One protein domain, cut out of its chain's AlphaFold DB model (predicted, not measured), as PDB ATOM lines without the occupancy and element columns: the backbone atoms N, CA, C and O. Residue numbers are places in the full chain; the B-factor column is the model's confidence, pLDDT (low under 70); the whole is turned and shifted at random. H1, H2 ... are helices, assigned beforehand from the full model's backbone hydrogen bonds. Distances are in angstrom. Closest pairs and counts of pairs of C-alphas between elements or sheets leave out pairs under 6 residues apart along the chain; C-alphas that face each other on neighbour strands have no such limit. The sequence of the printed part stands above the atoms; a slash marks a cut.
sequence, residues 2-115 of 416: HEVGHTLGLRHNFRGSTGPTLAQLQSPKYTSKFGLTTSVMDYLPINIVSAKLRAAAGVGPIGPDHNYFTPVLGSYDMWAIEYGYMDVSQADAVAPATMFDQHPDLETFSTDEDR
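What this domain is: This is residues 2 to 115 of the 416 residues of an uncharacterized protein of Tribonema minus (UniProt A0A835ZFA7). This is an elongated string of short helices and long loops, with H5 along one half, H1 on one side of it and H8 near it on another. H2, H3 and H4 lie toward the other end, and past H5 the chain turns at H6 and folds back through H7 to H8. The printed part has 114 residues with eight named helices, H1 to H8 in chain order, and no named strand; it is all helix by class, though under half of the residues, 49, are in named elements. It is only just compact, close to loose, with a radius of gyration of the C-alphas of 15.9 A and spans of 51 by 26 by 26 A.

Where its parts are: Find C-alpha 75 at (-26.296, 19.682, 19.274); from there H5, residues 75 to 85, runs 15.5 A to C-alpha 85 at (-22.164, 34.634, 18.518). Next come H6, residues 88 to 91, H7, residues 96 to 102 and 10.3 A long, and H8, residues 104 to 107. Go back to C-alpha 2 at (-17.136, 21.884, 29.332) for H1, residues 2 to 7, then H2, 22 to 25, H3, 28 to 34 and 9.9 A long, and H4, 51 to 56.

How they stand to each other: Look from H5 to H8: close but not clearly touching, closest C-alphas Tyr 76 and Leu 106, 6.1 A. H1 is likewise close to H5 but not clearly touching, Gly 5 to Asp 77 at 8.0 A between closest C-alphas, at a shallow tilt of 10 degrees, the same way. H2 and H3 only just touch, only at the corner, with 3 pairs of C-alphas within 8 A, the closest Gln 24 and Tyr 30, 5.9 A. H5 and H7 are apart. In H1, H4 and H5 every O i to N i+4 pair is within hydrogen-bond range; in H3 and H7 2 of 3 are, and H2, H6 and H8 are too short for such a pair.

The domain as a whole: The farthest C-alphas, Lys 52 and Ser 89, are 52.9 A apart. The printed part has no cut; the links H1 to H2, H3 to H4 and H4 to H5 are long. Look for low confidence, pLDDT under 70, at residues 91 to 108.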
ATOM      1  N   HIS A   2     -16.335  21.237  28.281       97.25
ATOM      2  CA  HIS A   2     -17.136  21.884  29.332       97.25
ATOM      3  C   HIS A   2     -16.624  23.264  29.806       97.25
ATOM      4  O   HIS A   2     -17.262  24.277  29.545       97.25
ATOM      5  N   GLU A   3     -15.424  23.337  30.396       97.69
ATOM      6  CA  GLU A   3     -14.893  24.603  30.945       97.69
ATOM      7  C   GLU A   3     -14.709  25.707  29.899       97.69
ATOM      8  O   GLU A   3     -14.951  26.881  30.164       97.69
ATOM      9  N   VAL A   4     -14.318  25.339  28.675       97.50
ATOM     10  CA  VAL A   4     -14.225  26.305  27.571       97.50
ATOM     11  C   VAL A   4     -15.619  26.834  27.228       97.50
ATOM     12  O   VAL A   4     -15.768  28.029  26.993       97.50
ATOM     13  N   GLY A   5     -16.650  25.988  27.281       97.38
ATOM     14  CA  GLY A   5     -18.042  26.404  27.133       97.38
ATOM     15  C   GLY A   5     -18.450  27.486  28.137       97.38
ATOM     16  O   GLY A   5     -19.033  28.493  27.734       97.38
ATOM     17  N   HIS A   6     -18.056  27.360  29.408       98.12
ATOM     18  CA  HIS A   6     -18.280  28.416  30.401       98.12
ATOM     19  C   HIS A   6     -17.581  29.729  30.043       98.12
ATOM     20  O   HIS A   6     -18.190  30.792  30.167       98.12
ATOM     21  N   THR A   7     -16.340  29.685  29.540       98.06
ATOM     22  CA  THR A   7     -15.653  30.911  29.078       98.06
ATOM     23  C   THR A   7     -16.366  31.588  27.907       98.06
ATOM     24  O   THR A   7     -16.239  32.797  27.734       98.06
ATOM     25  N   LEU A   8     -17.152  30.823  27.141       96.62
ATOM     26  CA  LEU A   8     -17.986  31.307  26.044       96.62
ATOM     27  C   LEU A   8     -19.407  31.702  26.489       96.62
ATOM     28  O   LEU A   8     -20.220  32.079  25.647       96.62
ATOM     29  N   GLY A   9     -19.717  31.644  27.787       95.75
ATOM     30  CA  GLY A   9     -21.004  32.056  28.352       95.75
ATOM     31  C   GLY A   9     -22.064  30.954  28.440       95.75
ATOM     32  O   GLY A   9     -23.201  31.245  28.816       95.75
ATOM     33  N   LEU A  10     -21.721  29.698  28.136       95.62
ATOM     34  CA  LEU A  10     -22.645  28.574  28.299       95.62
ATOM     35  C   LEU A  10     -22.840  28.248  29.786       95.62
ATOM     36  O   LEU A  10     -21.886  28.164  30.563       95.62
ATOM     37  N   ARG A  11     -24.098  28.036  30.174       95.00
ATOM     38  CA  ARG A  11     -24.476  27.476  31.479       95.00
ATOM     39  C   ARG A  11     -24.517  25.953  31.402       95.00
ATOM     40  O   ARG A  11     -24.557  25.400  30.305       95.00
ATOM     41  N   HIS A  12     -24.572  25.299  32.559       97.12
ATOM     42  CA  HIS A  12     -24.880  23.875  32.613       97.12
ATOM     43  C   HIS A  12     -26.196  23.548  31.900       97.12
ATOM     44  O   HIS A  12     -27.135  24.346  31.930       97.12
ATOM     45  N   ASN A  13     -26.266  22.367  31.289       95.06
ATOM     46  CA  ASN A  13     -27.513  21.822  30.766       95.06
ATOM     47  C   ASN A  13     -27.662  20.346  31.154       95.06
ATOM     48  O   ASN A  13     -27.230  19.457  30.427       95.06
ATOM     49  N   PHE A  14     -28.321  20.107  32.283       95.62
ATOM     50  CA  PHE A  14     -28.491  18.797  32.921       95.62
ATOM     51  C   PHE A  14     -29.637  17.954  32.352       95.62
ATOM     52  O   PHE A  14     -30.055  16.977  32.964       95.62
ATOM     53  N   ARG A  15     -30.217  18.369  31.220       92.94
ATOM     54  CA  ARG A  15     -31.092  17.495  30.425       92.94
ATOM     55  C   ARG A  15     -30.343  16.852  29.263       92.94
ATOM     56  O   ARG A  15     -30.937  16.040  28.551       92.94
ATOM     57  N   GLY A  16     -29.080  17.218  29.040       93.38
ATOM     58  CA  GLY A  16     -28.336  16.824  27.851       93.38
ATOM     59  C   GLY A  16     -28.178  15.309  27.716       93.38
ATOM     60  O   GLY A  16     -28.309  14.761  26.615       93.38
ATOM     61  N   SER A  17     -27.970  14.636  28.848       94.06
ATOM     62  CA  SER A  17     -27.846  13.183  28.991       94.06
ATOM     63  C   SER A  17     -29.096  12.406  28.552       94.06
ATOM     64  O   SER A  17     -28.987  11.246  28.141       94.06
ATOM     65  N   THR A  18     -30.267  13.055  28.582       93.25
ATOM     66  CA  THR A  18     -31.583  12.452  28.301       93.25
ATOM     67  C   THR A  18     -31.986  12.477  26.825       93.25
ATOM     68  O   THR A  18     -32.990  11.873  26.448       93.25
ATOM     69  N   GLY A  19     -31.218  13.150  25.964       90.56
ATOM     70  CA  GLY A  19     -31.521  13.217  24.532       90.56
ATOM     71  C   GLY A  19     -31.314  11.879  23.803       90.56
ATOM     72  O   GLY A  19     -32.248  11.369  23.181       90.56
ATOM     73  N   PRO A  20     -30.107  11.284  23.847       92.50
ATOM     74  CA  PRO A  20     -29.828  10.028  23.157       92.50
ATOM     75  C   PRO A  20     -30.479   8.820  23.841       92.50
ATOM     76  O   PRO A  20     -30.465   8.686  25.061       92.50
ATOM     77  N   THR A  21     -30.968   7.862  23.059       93.31
ATOM     78  CA  THR A  21     -31.383   6.552  23.583       93.31
ATOM     79  C   THR A  21     -30.167   5.698  23.933       93.31
ATOM     80  O   THR A  21     -29.095   5.822  23.337       93.31
ATOM     81  N   LEU A  22     -30.342   4.732  24.825       91.81
ATOM     82  CA  LEU A  22     -29.309   3.754  25.153       91.81
ATOM     83  C   LEU A  22     -28.701   3.061  23.916       91.81
ATOM     84  O   LEU A  22     -27.482   2.949  23.813       91.81
ATOM     85  N   ALA A  23     -29.521   2.620  22.956       92.69
ATOM     86  CA  ALA A  23     -29.027   1.951  21.747       92.69
ATOM     87  C   ALA A  23     -28.135   2.875  20.897       92.69
ATOM     88  O   ALA A  23     -27.147   2.432  20.308       92.69
ATOM     89  N   GLN A  24     -28.450   4.173  20.867       94.25
ATOM     90  CA  GLN A  24     -27.610   5.187  20.232       94.25
ATOM     91  C   GLN A  24     -26.291   5.374  20.993       94.25
ATOM     92  O   GLN A  24     -25.229   5.394  20.374       94.25
ATOM     93  N   LEU A  25     -26.334   5.424  22.324       94.69
ATOM     94  CA  LEU A  25     -25.152   5.577  23.181       94.69
ATOM     95  C   LEU A  25     -24.188   4.389  23.116       94.69
ATOM     96  O   LEU A  25     -22.990   4.556  23.330       94.69
ATOM     97  N   GLN A  26     -24.687   3.196  22.797       94.12
ATOM     98  CA  GLN A  26     -23.854   2.009  22.588       94.12
ATOM     99  C   GLN A  26     -23.449   1.805  21.117       94.12
ATOM    100  O   GLN A  26     -22.850   0.787  20.775       94.12
ATOM    101  N   SER A  27     -23.753   2.758  20.231       94.00
ATOM    102  CA  SER A  27     -23.323   2.746  18.831       94.00
ATOM    103  C   SER A  27     -22.128   3.687  18.633       94.00
ATOM    104  O   SER A  27     -22.309   4.910  18.617       94.00
ATOM    105  N   PRO A  28     -20.903   3.167  18.407       94.38
ATOM    106  CA  PRO A  28     -19.737   3.988  18.068       94.38
ATOM    107  C   PRO A  28     -19.986   4.940  16.896       94.38
ATOM    108  O   PRO A  28     -19.611   6.106  16.934       94.38
ATOM    109  N   LYS A  29     -20.706   4.475  15.866       94.31
ATOM    110  CA  LYS A  29     -21.055   5.299  14.701       94.31
ATOM    111  C   LYS A  29     -21.923   6.502  15.080       94.31
ATOM    112  O   LYS A  29     -21.755   7.572  14.500       94.31
ATOM    113  N   TYR A  30     -22.869   6.320  16.001       94.81
ATOM    114  CA  TYR A  30     -23.717   7.412  16.474       94.81
ATOM    115  C   TYR A  30     -22.916   8.363  17.362       94.81
ATOM    116  O   TYR A  30     -22.859   9.556  17.086       94.81
ATOM    117  N   THR A  31     -22.250   7.828  18.385       96.12
ATOM    118  CA  THR A  31     -21.552   8.624  19.406       96.12
ATOM    119  C   THR A  31     -20.368   9.410  18.846       96.12
ATOM    120  O   THR A  31     -20.156  10.549  19.248       96.12
ATOM    121  N   SER A  32     -19.661   8.884  17.841       96.19
ATOM    122  CA  SER A  32     -18.613   9.629  17.128       96.19
ATOM    123  C   SER A  32     -19.153  10.786  16.282       96.19
ATOM    124  O   SER A  32     -18.395  11.690  15.941       96.19
ATOM    125  N   LYS A  33     -20.443  10.769  15.917       95.44
ATOM    126  CA  LYS A  33     -21.083  11.828  15.120       95.44
ATOM    127  C   LYS A  33     -21.846  12.840  15.975       95.44
ATOM    128  O   LYS A  33     -21.812  14.024  15.662       95.44
ATOM    129  N   PHE A  34     -22.561  12.374  16.995       93.88
ATOM    130  CA  PHE A  34     -23.519  13.176  17.764       93.88
ATOM    131  C   PHE A  34     -23.146  13.335  19.242       93.88
ATOM    132  O   PHE A  34     -23.816  14.072  19.957       93.88
ATOM    133  N   GLY A  35     -22.090  12.664  19.708       95.62
ATOM    134  CA  GLY A  35     -21.685  12.687  21.109       95.62
ATOM    135  C   GLY A  35     -22.500  11.738  21.988       95.62
ATOM    136  O   GLY A  35     -23.277  10.912  21.505       95.62
ATOM    137  N   LEU A  36     -22.279  11.843  23.299       96.44
ATOM    138  CA  LEU A  36     -23.040  11.113  24.328       96.44
ATOM    139  C   LEU A  36     -24.171  11.943  24.950       96.44
ATOM    140  O   LEU A  36     -24.883  11.460  25.822       96.44
ATOM    141  N   THR A  37     -24.301  13.200  24.546       94.94
ATOM    142  CA  THR A  37     -25.184  14.194  25.154       94.94
ATOM    143  C   THR A  37     -25.535  15.244  24.118       94.94
ATOM    144  O   THR A  37     -24.738  15.511  23.214       94.94
ATOM    145  N   THR A  38     -26.693  15.885  24.263       93.31
ATOM    146  CA  THR A  38     -26.988  17.092  23.484       93.31
ATOM    147  C   THR A  38     -26.205  18.302  23.993       93.31
ATOM    148  O   THR A  38     -26.026  19.240  23.224       93.31
ATOM    149  N   SER A  39     -25.671  18.275  25.222       94.88
ATOM    150  CA  SER A  39     -24.813  19.332  25.763       94.88
ATOM    151  C   SER A  39     -23.664  18.798  26.622       94.88
ATOM    152  O   SER A  39     -23.877  18.111  27.621       94.88
ATOM    153  N   VAL A  40     -22.426  19.156  26.280       96.62
ATOM    154  CA  VAL A  40     -21.227  18.880  27.093       96.62
ATOM    155  C   VAL A  40     -21.199  19.685  28.387       96.62
ATOM    156  O   VAL A  40     -20.303  19.468  29.201       96.62
ATOM    157  N   MET A  41     -22.154  20.599  28.567       97.38
ATOM    158  CA  MET A  41     -22.390  21.337  29.803       97.38
ATOM    159  C   MET A  41     -23.168  20.509  30.843       97.38
ATOM    160  O   MET A  41     -23.504  21.019  31.909       97.38
ATOM    161  N   ASP A  42     -23.457  19.243  30.549       96.06
ATOM    162  CA  ASP A  42     -23.945  18.248  31.503       96.06
ATOM    163  C   ASP A  42     -22.782  17.570  32.262       96.06
ATOM    164  O   ASP A  42     -21.633  17.554  31.804       96.06
ATOM    165  N   TYR A  43     -23.075  16.950  33.404       96.38
ATOM    166  CA  TYR A  43     -22.151  16.100  34.154       96.38
ATOM    167  C   TYR A  43     -22.421  14.627  33.860       96.38
ATOM    168  O   TYR A  43     -23.050  13.913  34.642       96.38
ATOM    169  N   LEU A  44     -21.896  14.164  32.728       95.69
ATOM    170  CA  LEU A  44     -22.068  12.782  32.294       95.69
ATOM    171  C   LEU A  44     -21.244  11.783  33.125       95.69
ATOM    172  O   LEU A  44     -20.089  12.058  33.469       95.69
ATOM    173  N   PRO A  45     -21.779  10.576  33.374       95.62
ATOM    174  CA  PRO A  45     -21.003   9.442  33.845       95.62
ATOM    175  C   PRO A  45     -20.185   8.831  32.692       95.62
ATOM    176  O   PRO A  45     -20.341   9.178  31.520       95.62
ATOM    177  N   ILE A  46     -19.328   7.859  33.015       95.19
ATOM    178  CA  ILE A  46     -18.668   7.041  31.990       95.19
ATOM    179  C   ILE A  46     -19.730   6.197  31.273       95.19
ATOM    180  O   ILE A  46     -20.538   5.524  31.921       95.19
ATOM    181  N   ASN A  47     -19.691   6.181  29.940       96.12
ATOM    182  CA  ASN A  47     -20.569   5.360  29.112       96.12
ATOM    183  C   ASN A  47     -20.163   3.883  29.171       96.12
ATOM    184  O   ASN A  47     -19.523   3.352  28.272       96.12
ATOM    185  N   ILE A  48     -20.501   3.213  30.261       93.56
ATOM    186  CA  ILE A  48     -20.381   1.764  30.442       93.56
ATOM    187  C   ILE A  48     -21.743   1.300  30.912       93.56
ATOM    188  O   ILE A  48     -22.283   1.946  31.798       93.56
ATOM    189  N   VAL A  49     -22.282   0.214  30.365       94.75
ATOM    190  CA  VAL A  49     -23.550  -0.419  30.777       94.75
ATOM    191  C   VAL A  49     -23.383  -1.935  30.825       94.75
ATOM    192  O   VAL A  49     -22.491  -2.479  30.158       94.75
ATOM    193  N   SER A  50     -24.214  -2.618  31.615       94.31
ATOM    194  CA  SER A  50     -24.100  -4.069  31.805       94.31
ATOM    195  C   SER A  50     -24.299  -4.833  30.493       94.31
ATOM    196  O   SER A  50     -24.905  -4.349  29.530       94.31
ATOM    197  N   ALA A  51     -23.799  -6.066  30.431       92.56
ATOM    198  CA  ALA A  51     -24.098  -6.970  29.328       92.56
ATOM    199  C   ALA A  51     -25.600  -7.225  29.179       92.56
ATOM    200  O   ALA A  51     -26.089  -7.299  28.050       92.56
ATOM    201  N   LYS A  52     -26.328  -7.295  30.297       91.12
ATOM    202  CA  LYS A  52     -27.785  -7.454  30.317       91.12
ATOM    203  C   LYS A  52     -28.498  -6.284  29.639       91.12
ATOM    204  O   LYS A  52     -29.309  -6.511  28.741       91.12
ATOM    205  N   LEU A  53     -28.171  -5.046  30.011       89.75
ATOM    206  CA  LEU A  53     -28.807  -3.865  29.428       89.75
ATOM    207  C   LEU A  53     -28.424  -3.682  27.949       89.75
ATOM    208  O   LEU A  53     -29.281  -3.352  27.129       89.75
ATOM    209  N   ARG A  54     -27.175  -3.986  27.563       90.31
ATOM    210  CA  ARG A  54     -26.767  -4.002  26.142       90.31
ATOM    211  C   ARG A  54     -27.569  -5.010  25.327       90.31
ATOM    212  O   ARG A  54     -28.075  -4.655  24.266       90.31
ATOM    213  N   ALA A  55     -27.731  -6.232  25.833       89.38
ATOM    214  CA  ALA A  55     -28.519  -7.262  25.163       89.38
ATOM    215  C   ALA A  55     -29.989  -6.843  25.002       89.38
ATOM    216  O   ALA A  55     -30.547  -6.999  23.917       89.38
ATOM    217  N   ALA A  56     -30.592  -6.247  26.037       87.62
ATOM    218  CA  ALA A  56     -31.957  -5.718  25.981       87.62
ATOM    219  C   ALA A  56     -32.118  -4.591  24.942       87.62
ATOM    220  O   ALA A  56     -33.151  -4.502  24.282       87.62
ATOM    221  N   ALA A  57     -31.079  -3.776  24.744       84.69
ATOM    222  CA  ALA A  57     -31.033  -2.741  23.712       84.69
ATOM    223  C   ALA A  57     -30.662  -3.265  22.310       84.69
ATOM    224  O   ALA A  57     -30.553  -2.473  21.373       84.69
ATOM    225  N   GLY A  58     -30.441  -4.574  22.148       86.69
ATOM    226  CA  GLY A  58     -30.023  -5.175  20.880       86.69
ATOM    227  C   GLY A  58     -28.583  -4.843  20.479       86.69
ATOM    228  O   GLY A  58     -28.265  -4.842  19.289       86.69
ATOM    229  N   VAL A  59     -27.711  -4.545  21.448       85.62
ATOM    230  CA  VAL A  59     -26.323  -4.126  21.213       85.62
ATOM    231  C   VAL A  59     -25.323  -5.194  21.665       85.62
ATOM    232  O   VAL A  59     -25.497  -5.859  22.687       85.62
ATOM    233  N   GLY A  60     -24.261  -5.374  20.874       83.62
ATOM    234  CA  GLY A  60     -23.206  -6.358  21.120       83.62
ATOM    235  C   GLY A  60     -22.239  -5.996  22.262       83.62
ATOM    236  O   GLY A  60     -22.454  -5.028  22.997       83.62
ATOM    237  N   PRO A  61     -21.168  -6.791  22.449       87.19
ATOM    238  CA  PRO A  61     -20.050  -6.483  23.345       87.19
ATOM    239  C   PRO A  61     -19.453  -5.094  23.107       87.19
ATOM    240  O   PRO A  61     -19.422  -4.620  21.972       87.19
ATOM    241  N   ILE A  62     -18.928  -4.478  24.170       88.94
ATOM    242  CA  ILE A  62     -18.131  -3.251  24.061       88.94
ATOM    243  C   ILE A  62     -16.896  -3.564  23.205       88.94
ATOM    244  O   ILE A  62     -16.081  -4.414  23.566       88.94
ATOM    245  N   GLY A  63     -16.802  -2.912  22.046       88.00
ATOM    246  CA  GLY A  63     -15.692  -3.049  21.106       88.00
ATOM    247  C   GLY A  63     -14.576  -2.025  21.345       88.00
ATOM    248  O   GLY A  63     -14.722  -1.134  22.182       88.00
ATOM    249  N   PRO A  64     -13.464  -2.114  20.592       91.38
ATOM    250  CA  PRO A  64     -12.348  -1.170  20.705       91.38
ATOM    251  C   PRO A  64     -12.729   0.269  20.323       91.38
ATOM    252  O   PRO A  64     -12.140   1.206  20.848       91.38
ATOM    253  N   ASP A  65     -13.743   0.444  19.472       92.25
ATOM    254  CA  ASP A  65     -14.196   1.756  18.988       92.25
ATOM    255  C   ASP A  65     -15.226   2.422  19.922       92.25
ATOM    256  O   ASP A  65     -15.886   3.390  19.550       92.25
ATOM    257  N   HIS A  66     -15.434   1.877  21.124       95.31
ATOM    258  CA  HIS A  66     -16.429   2.384  22.064       95.31
ATOM    259  C   HIS A  66     -16.028   3.737  22.660       95.31
ATOM    260  O   HIS A  66     -14.947   3.892  23.227       95.31
ATOM    261  N   ASN A  67     -16.940   4.707  22.603       96.44
ATOM    262  CA  ASN A  67     -16.736   6.023  23.201       96.44
ATOM    263  C   ASN A  67     -17.164   6.012  24.676       96.44
ATOM    264  O   ASN A  67     -18.351   6.101  24.994       96.44
ATOM    265  N   TYR A  68     -16.180   5.928  25.576       96.62
ATOM    266  CA  TYR A  68     -16.382   6.015  27.031       96.62
ATOM    267  C   TYR A  68     -16.747   7.428  27.507       96.62
ATOM    268  O   TYR A  68     -17.452   7.581  28.505       96.62
ATOM    269  N   PHE A  69     -16.279   8.443  26.780       96.88
ATOM    270  CA  PHE A  69     -16.538   9.864  27.002       96.88
ATOM    271  C   PHE A  69     -17.003  10.499  25.691       96.88
ATOM    272  O   PHE A  69     -16.731   9.959  24.618       96.88
ATOM    273  N   THR A  70     -17.701  11.635  25.761       96.50
ATOM    274  CA  THR A  70     -18.223  12.282  24.551       96.50
ATOM    275  C   THR A  70     -17.062  12.786  23.683       96.50
ATOM    276  O   THR A  70     -16.241  13.559  24.182       96.50
ATOM    277  N   PRO A  71     -16.940  12.347  22.415       96.19
ATOM    278  CA  PRO A  71     -15.821  12.737  21.554       96.19
ATOM    279  C   PRO A  71     -16.053  14.079  20.844       96.19
ATOM    280  O   PRO A  71     -15.116  14.654  20.296       96.19
ATOM    281  N   VAL A  72     -17.296  14.568  20.834       96.25
ATOM    282  CA  VAL A  72     -17.729  15.780  20.127       96.25
ATOM    283  C   VAL A  72     -18.624  16.646  21.018       96.25
ATOM    284  O   VAL A  72     -19.120  16.184  22.053       96.25
ATOM    285  N   LEU A  73     -18.812  17.904  20.603       95.69
ATOM    286  CA  LEU A  73     -19.800  18.821  21.174       95.69
ATOM    287  C   LEU A  73     -21.218  18.357  20.830       95.69
ATOM    288  O   LEU A  73     -21.442  17.787  19.759       95.69
ATOM    289  N   GLY A  74     -22.162  18.602  21.736       92.19
ATOM    290  CA  GLY A  74     -23.555  18.236  21.536       92.19
ATOM    291  C   GLY A  74     -24.305  19.247  20.664       92.19
ATOM    292  O   GLY A  74     -23.861  20.378  20.449       92.19
ATOM    293  N   SER A  75     -25.464  18.839  20.145       89.81
ATOM    294  CA  SER A  75     -26.296  19.682  19.274       89.81
ATOM    295  C   SER A  75     -26.757  20.981  19.946       89.81
ATOM    296  O   SER A  75     -26.769  22.021  19.290       89.81
ATOM    297  N   TYR A  76     -27.078  20.947  21.243       90.31
ATOM    298  CA  TYR A  76     -27.448  22.130  22.021       90.31
ATOM    299  C   TYR A  76     -26.269  23.092  22.177       90.31
ATOM    300  O   TYR A  76     -26.455  24.298  22.045       90.31
ATOM    301  N   ASP A  77     -25.053  22.583  22.407       92.56
ATOM    302  CA  ASP A  77     -23.867  23.439  22.542       92.56
ATOM    303  C   ASP A  77     -23.594  24.202  21.248       92.56
ATOM    304  O   ASP A  77     -23.369  25.412  21.266       92.56
ATOM    305  N   MET A  78     -23.637  23.489  20.117       91.12
ATOM    306  CA  MET A  78     -23.408  24.077  18.800       91.12
ATOM    307  C   MET A  78     -24.446  25.155  18.497       91.12
ATOM    308  O   MET A  78     -24.080  26.253  18.087       91.12
ATOM    309  N   TRP A  79     -25.719  24.866  18.774       87.06
ATOM    310  CA  TRP A  79     -26.800  25.831  18.615       87.06
ATOM    311  C   TRP A  79     -26.626  27.063  19.512       87.06
ATOM    312  O   TRP A  79     -26.756  28.193  19.046       87.06
ATOM    313  N   ALA A  80     -26.311  26.864  20.793       88.75
ATOM    314  CA  ALA A  80     -26.183  27.959  21.747       88.75
ATOM    315  C   ALA A  80     -25.019  28.895  21.385       88.75
ATOM    316  O   ALA A  80     -25.137  30.110  21.542       88.75
ATOM    317  N   ILE A  81     -23.919  28.348  20.854       92.00
ATOM    318  CA  ILE A  81     -22.805  29.143  20.328       92.00
ATOM    319  C   ILE A  81     -23.197  29.864  19.037       92.00
ATOM    320  O   ILE A  81     -22.933  31.057  18.922       92.00
ATOM    321  N   GLU A  82     -23.841  29.190  18.083       88.25
ATOM    322  CA  GLU A  82     -24.291  29.830  16.840       88.25
ATOM    323  C   GLU A  82     -25.210  31.021  17.137       88.25
ATOM    324  O   GLU A  82     -24.958  32.131  16.676       88.25
ATOM    325  N   TYR A  83     -26.209  30.821  17.996       84.69
ATOM    326  CA  TYR A  83     -27.126  31.881  18.401       84.69
ATOM    327  C   TYR A  83     -26.434  32.990  19.209       84.69
ATOM    328  O   TYR A  83     -26.686  34.172  18.984       84.69
ATOM    329  N   GLY A  84     -25.562  32.631  20.155       87.62
ATOM    330  CA  GLY A  84     -24.896  33.595  21.034       87.62
ATOM    331  C   GLY A  84     -23.832  34.456  20.347       87.62
ATOM    332  O   GLY A  84     -23.512  35.530  20.855       87.62
ATOM    333  N   TYR A  85     -23.290  33.999  19.213       91.12
ATOM    334  CA  TYR A  85     -22.164  34.634  18.518       91.12
ATOM    335  C   TYR A  85     -22.460  35.041  17.065       91.12
ATOM    336  O   TYR A  85     -21.558  35.542  16.388       91.12
ATOM    337  N   MET A  86     -23.686  34.854  16.565       87.75
ATOM    338  CA  MET A  86     -24.080  35.390  15.258       87.75
ATOM    339  C   MET A  86     -24.085  36.927  15.246       87.75
ATOM    340  O   MET A  86     -24.131  37.590  16.284       87.75
ATOM    341  N   ASP A  87     -24.053  37.510  14.045       87.00
ATOM    342  CA  ASP A  87     -24.126  38.961  13.878       87.00
ATOM    343  C   ASP A  87     -25.474  39.493  14.403       87.00
ATOM    344  O   ASP A  87     -26.536  38.949  14.098       87.00
ATOM    345  N   VAL A  88     -25.446  40.585  15.171       82.75
ATOM    346  CA  VAL A  88     -26.647  41.204  15.757       82.75
ATOM    347  C   VAL A  88     -27.669  41.593  14.684       82.75
ATOM    348  O   VAL A  88     -28.870  41.486  14.915       82.75
ATOM    349  N   SER A  89     -27.218  41.966  13.483       81.75
ATOM    350  CA  SER A  89     -28.106  42.255  12.348       81.75
ATOM    351  C   SER A  89     -28.922  41.041  11.883       81.75
ATOM    352  O   SER A  89     -29.977  41.210  11.273       81.75
ATOM    353  N   GLN A  90     -28.464  39.822  12.183       75.88
ATOM    354  CA  GLN A  90     -29.180  38.570  11.922       75.88
ATOM    355  C   GLN A  90     -30.091  38.183  13.096       75.88
ATOM    356  O   GLN A  90     -31.103  37.514  12.887       75.88
ATOM    357  N   ALA A  91     -29.787  38.653  14.311       68.94
ATOM    358  CA  ALA A  91     -30.572  38.374  15.513       68.94
ATOM    359  C   ALA A  91     -32.001  38.917  15.448       68.94
ATOM    360  O   ALA A  91     -32.931  38.224  15.850       68.94
ATOM    361  N   ASP A  92     -32.195  40.105  14.874       66.19
ATOM    362  CA  ASP A  92     -33.528  40.704  14.728       66.19
ATOM    363  C   ASP A  92     -34.440  39.903  13.778       66.19
ATOM    364  O   ASP A  92     -35.666  39.965  13.888       66.19
ATOM    365  N   ALA A  93     -33.855  39.122  12.859       63.38
ATOM    366  CA  ALA A  93     -34.580  38.247  11.936       63.38
ATOM    367  C   ALA A  93     -34.852  36.844  12.516       63.38
ATOM    368  O   ALA A  93     -35.701  36.119  11.995       63.38
ATOM    369  N   VAL A  94     -34.154  36.467  13.591       64.00
ATOM    370  CA  VAL A  94     -34.242  35.155  14.236       64.00
ATOM    371  C   VAL A  94     -34.841  35.339  15.625       64.00
ATOM    372  O   VAL A  94     -34.145  35.512  16.627       64.00
ATOM    373  N   ALA A  95     -36.171  35.283  15.708       61.66
ATOM    374  CA  ALA A  95     -36.819  35.226  17.009       61.66
ATOM    375  C   ALA A  95     -36.355  33.943  17.734       61.66
ATOM    376  O   ALA A  95     -36.414  32.865  17.139       61.66
ATOM    377  N   PRO A  96     -35.967  33.994  19.023       59.34
ATOM    378  CA  PRO A  96     -35.613  32.788  19.775       59.34
ATOM    379  C   PRO A  96     -36.686  31.691  19.658       59.34
ATOM    380  O   PRO A  96     -36.367  30.513  19.578       59.34
ATOM    381  N   ALA A  97     -37.961  32.091  19.570       58.22
ATOM    382  CA  ALA A  97     -39.100  31.194  19.389       58.22
ATOM    383  C   ALA A  97     -39.045  30.371  18.087       58.22
ATOM    384  O   ALA A  97     -39.288  29.172  18.134       58.22
ATOM    385  N   THR A  98     -38.660  30.966  16.950       58.75
ATOM    386  CA  THR A  98     -38.585  30.237  15.669       58.75
ATOM    387  C   THR A  98     -37.427  29.242  15.622       58.75
ATOM    388  O   THR A  98     -37.456  28.323  14.812       58.75
ATOM    389  N   MET A  99     -36.418  29.404  16.485       56.53
ATOM    390  CA  MET A  99     -35.286  28.474  16.587       56.53
ATOM    391  C   MET A  99     -35.627  27.228  17.411       56.53
ATOM    392  O   MET A  99     -35.183  26.138  17.061       56.53
ATOM    393  N   PHE A 100     -36.445  27.359  18.463       57.81
ATOM    394  CA  PHE A 100     -36.939  26.199  19.218       57.81
ATOM    395  C   PHE A 100     -37.871  25.323  18.369       57.81
ATOM    396  O   PHE A 100     -37.752  24.102  18.404       57.81
ATOM    397  N   ASP A 101     -38.710  25.932  17.523       59.19
ATOM    398  CA  ASP A 101     -39.578  25.199  16.586       59.19
ATOM    399  C   ASP A 101     -38.779  24.358  15.564       59.19
ATOM    400  O   ASP A 101     -39.250  23.323  15.094       59.19
ATOM    401  N   GLN A 102     -37.565  24.795  15.209       52.88
ATOM    402  CA  GLN A 102     -36.687  24.108  14.251       52.88
ATOM    403  C   GLN A 102     -35.863  22.980  14.882       52.88
ATOM    404  O   GLN A 102     -35.377  22.099  14.171       52.88
ATOM    405  N   HIS A 103     -35.729  22.986  16.206       57.44
ATOM    406  CA  HIS A 103     -34.963  22.001  16.950       57.44
ATOM    407  C   HIS A 103     -35.704  21.651  18.250       57.44
ATOM    408  O   HIS A 103     -35.322  22.120  19.323       57.44
ATOM    409  N   PRO A 104     -36.756  20.814  18.176       55.28
ATOM    410  CA  PRO A 104     -37.563  20.444  19.343       55.28
ATOM    411  C   PRO A 104     -36.725  19.798  20.459       55.28
ATOM    412  O   PRO A 104     -37.038  19.928  21.639       55.28
ATOM    413  N   ASP A 105     -35.593  19.184  20.107       53.62
ATOM    414  CA  ASP A 105     -34.615  18.630  21.045       53.62
ATOM    415  C   ASP A 105     -34.005  19.708  21.975       53.62
ATOM    416  O   ASP A 105     -33.550  19.387  23.071       53.62
ATOM    417  N   LEU A 106     -34.015  20.993  21.583       55.28
ATOM    418  CA  LEU A 106     -33.515  22.131  22.374       55.28
ATOM    419  C   LEU A 106     -34.483  22.603  23.462       55.28
ATOM    420  O   LEU A 106     -34.087  23.402  24.313       55.28
ATOM    421  N   GLU A 107     -35.728  22.111  23.485       56.16
ATOM    422  CA  GLU A 107     -36.633  22.335  24.622       56.16
ATOM    423  C   GLU A 107     -36.071  21.725  25.922       56.16
ATOM    424  O   GLU A 107     -36.483  22.079  27.031       56.16
ATOM    425  N   THR A 108     -35.069  20.848  25.799       69.25
ATOM    426  CA  THR A 108     -34.343  20.218  26.899       69.25
ATOM    427  C   THR A 108     -33.220  21.120  27.437       69.25
ATOM    428  O   THR A 108     -32.033  20.851  27.277       69.25
ATOM    429  N   PHE A 109     -33.586  22.220  28.106       85.25
ATOM    430  CA  PHE A 109     -32.625  23.082  28.808       85.25
ATOM    431  C   PHE A 109     -32.918  23.195  30.304       85.25
ATOM    432  O   PHE A 109     -33.945  23.751  30.716       85.25
ATOM    433  N   SER A 110     -32.000  22.732  31.151       90.94
ATOM    434  CA  SER A 110     -32.106  22.908  32.606       90.94
ATOM    435  C   SER A 110     -30.750  23.130  33.270       90.94
ATOM    436  O   SER A 110     -29.804  22.401  33.006       90.94
ATOM    437  N   THR A 111     -30.661  24.152  34.113       92.38
ATOM    438  CA  THR A 111     -29.422  24.678  34.703       92.38
ATOM    439  C   THR A 111     -29.336  24.335  36.191       92.38
ATOM    440  O   THR A 111     -30.176  23.613  36.728       92.38
ATOM    441  N   ASP A 112     -28.322  24.846  36.890       93.06
ATOM    442  CA  ASP A 112     -28.120  24.637  38.330       93.06
ATOM    443  C   ASP A 112     -29.341  25.024  39.171       93.06
ATOM    444  O   ASP A 112     -29.688  24.336  40.132       93.06
ATOM    445  N   GLU A 113     -30.024  26.104  38.789       92.12
ATOM    446  CA  GLU A 113     -31.216  26.603  39.473       92.12
ATOM    447  C   GLU A 113     -32.405  25.632  39.385       92.12
ATOM    448  O   GLU A 113     -33.288  25.669  40.242       92.12
ATOM    449  N   ASP A 114     -32.396  24.717  38.409       92.00
ATOM    450  CA  ASP A 114     -33.395  23.654  38.254       92.00
ATOM    451  C   ASP A 114     -33.099  22.425  39.151       92.00
ATOM    452  O   ASP A 114     -33.768  21.397  39.050       92.00
ATOM    453  N   ARG A 115     -32.124  22.540  40.071       92.69
ATOM    454  CA  ARG A 115     -31.753  21.542  41.092       92.69
ATOM    455  C   ARG A 115     -31.406  20.170  40.506       92.69
ATOM    456  O   ARG A 115     -32.039  19.154  40.795       92.69
TER     457      ARG A 115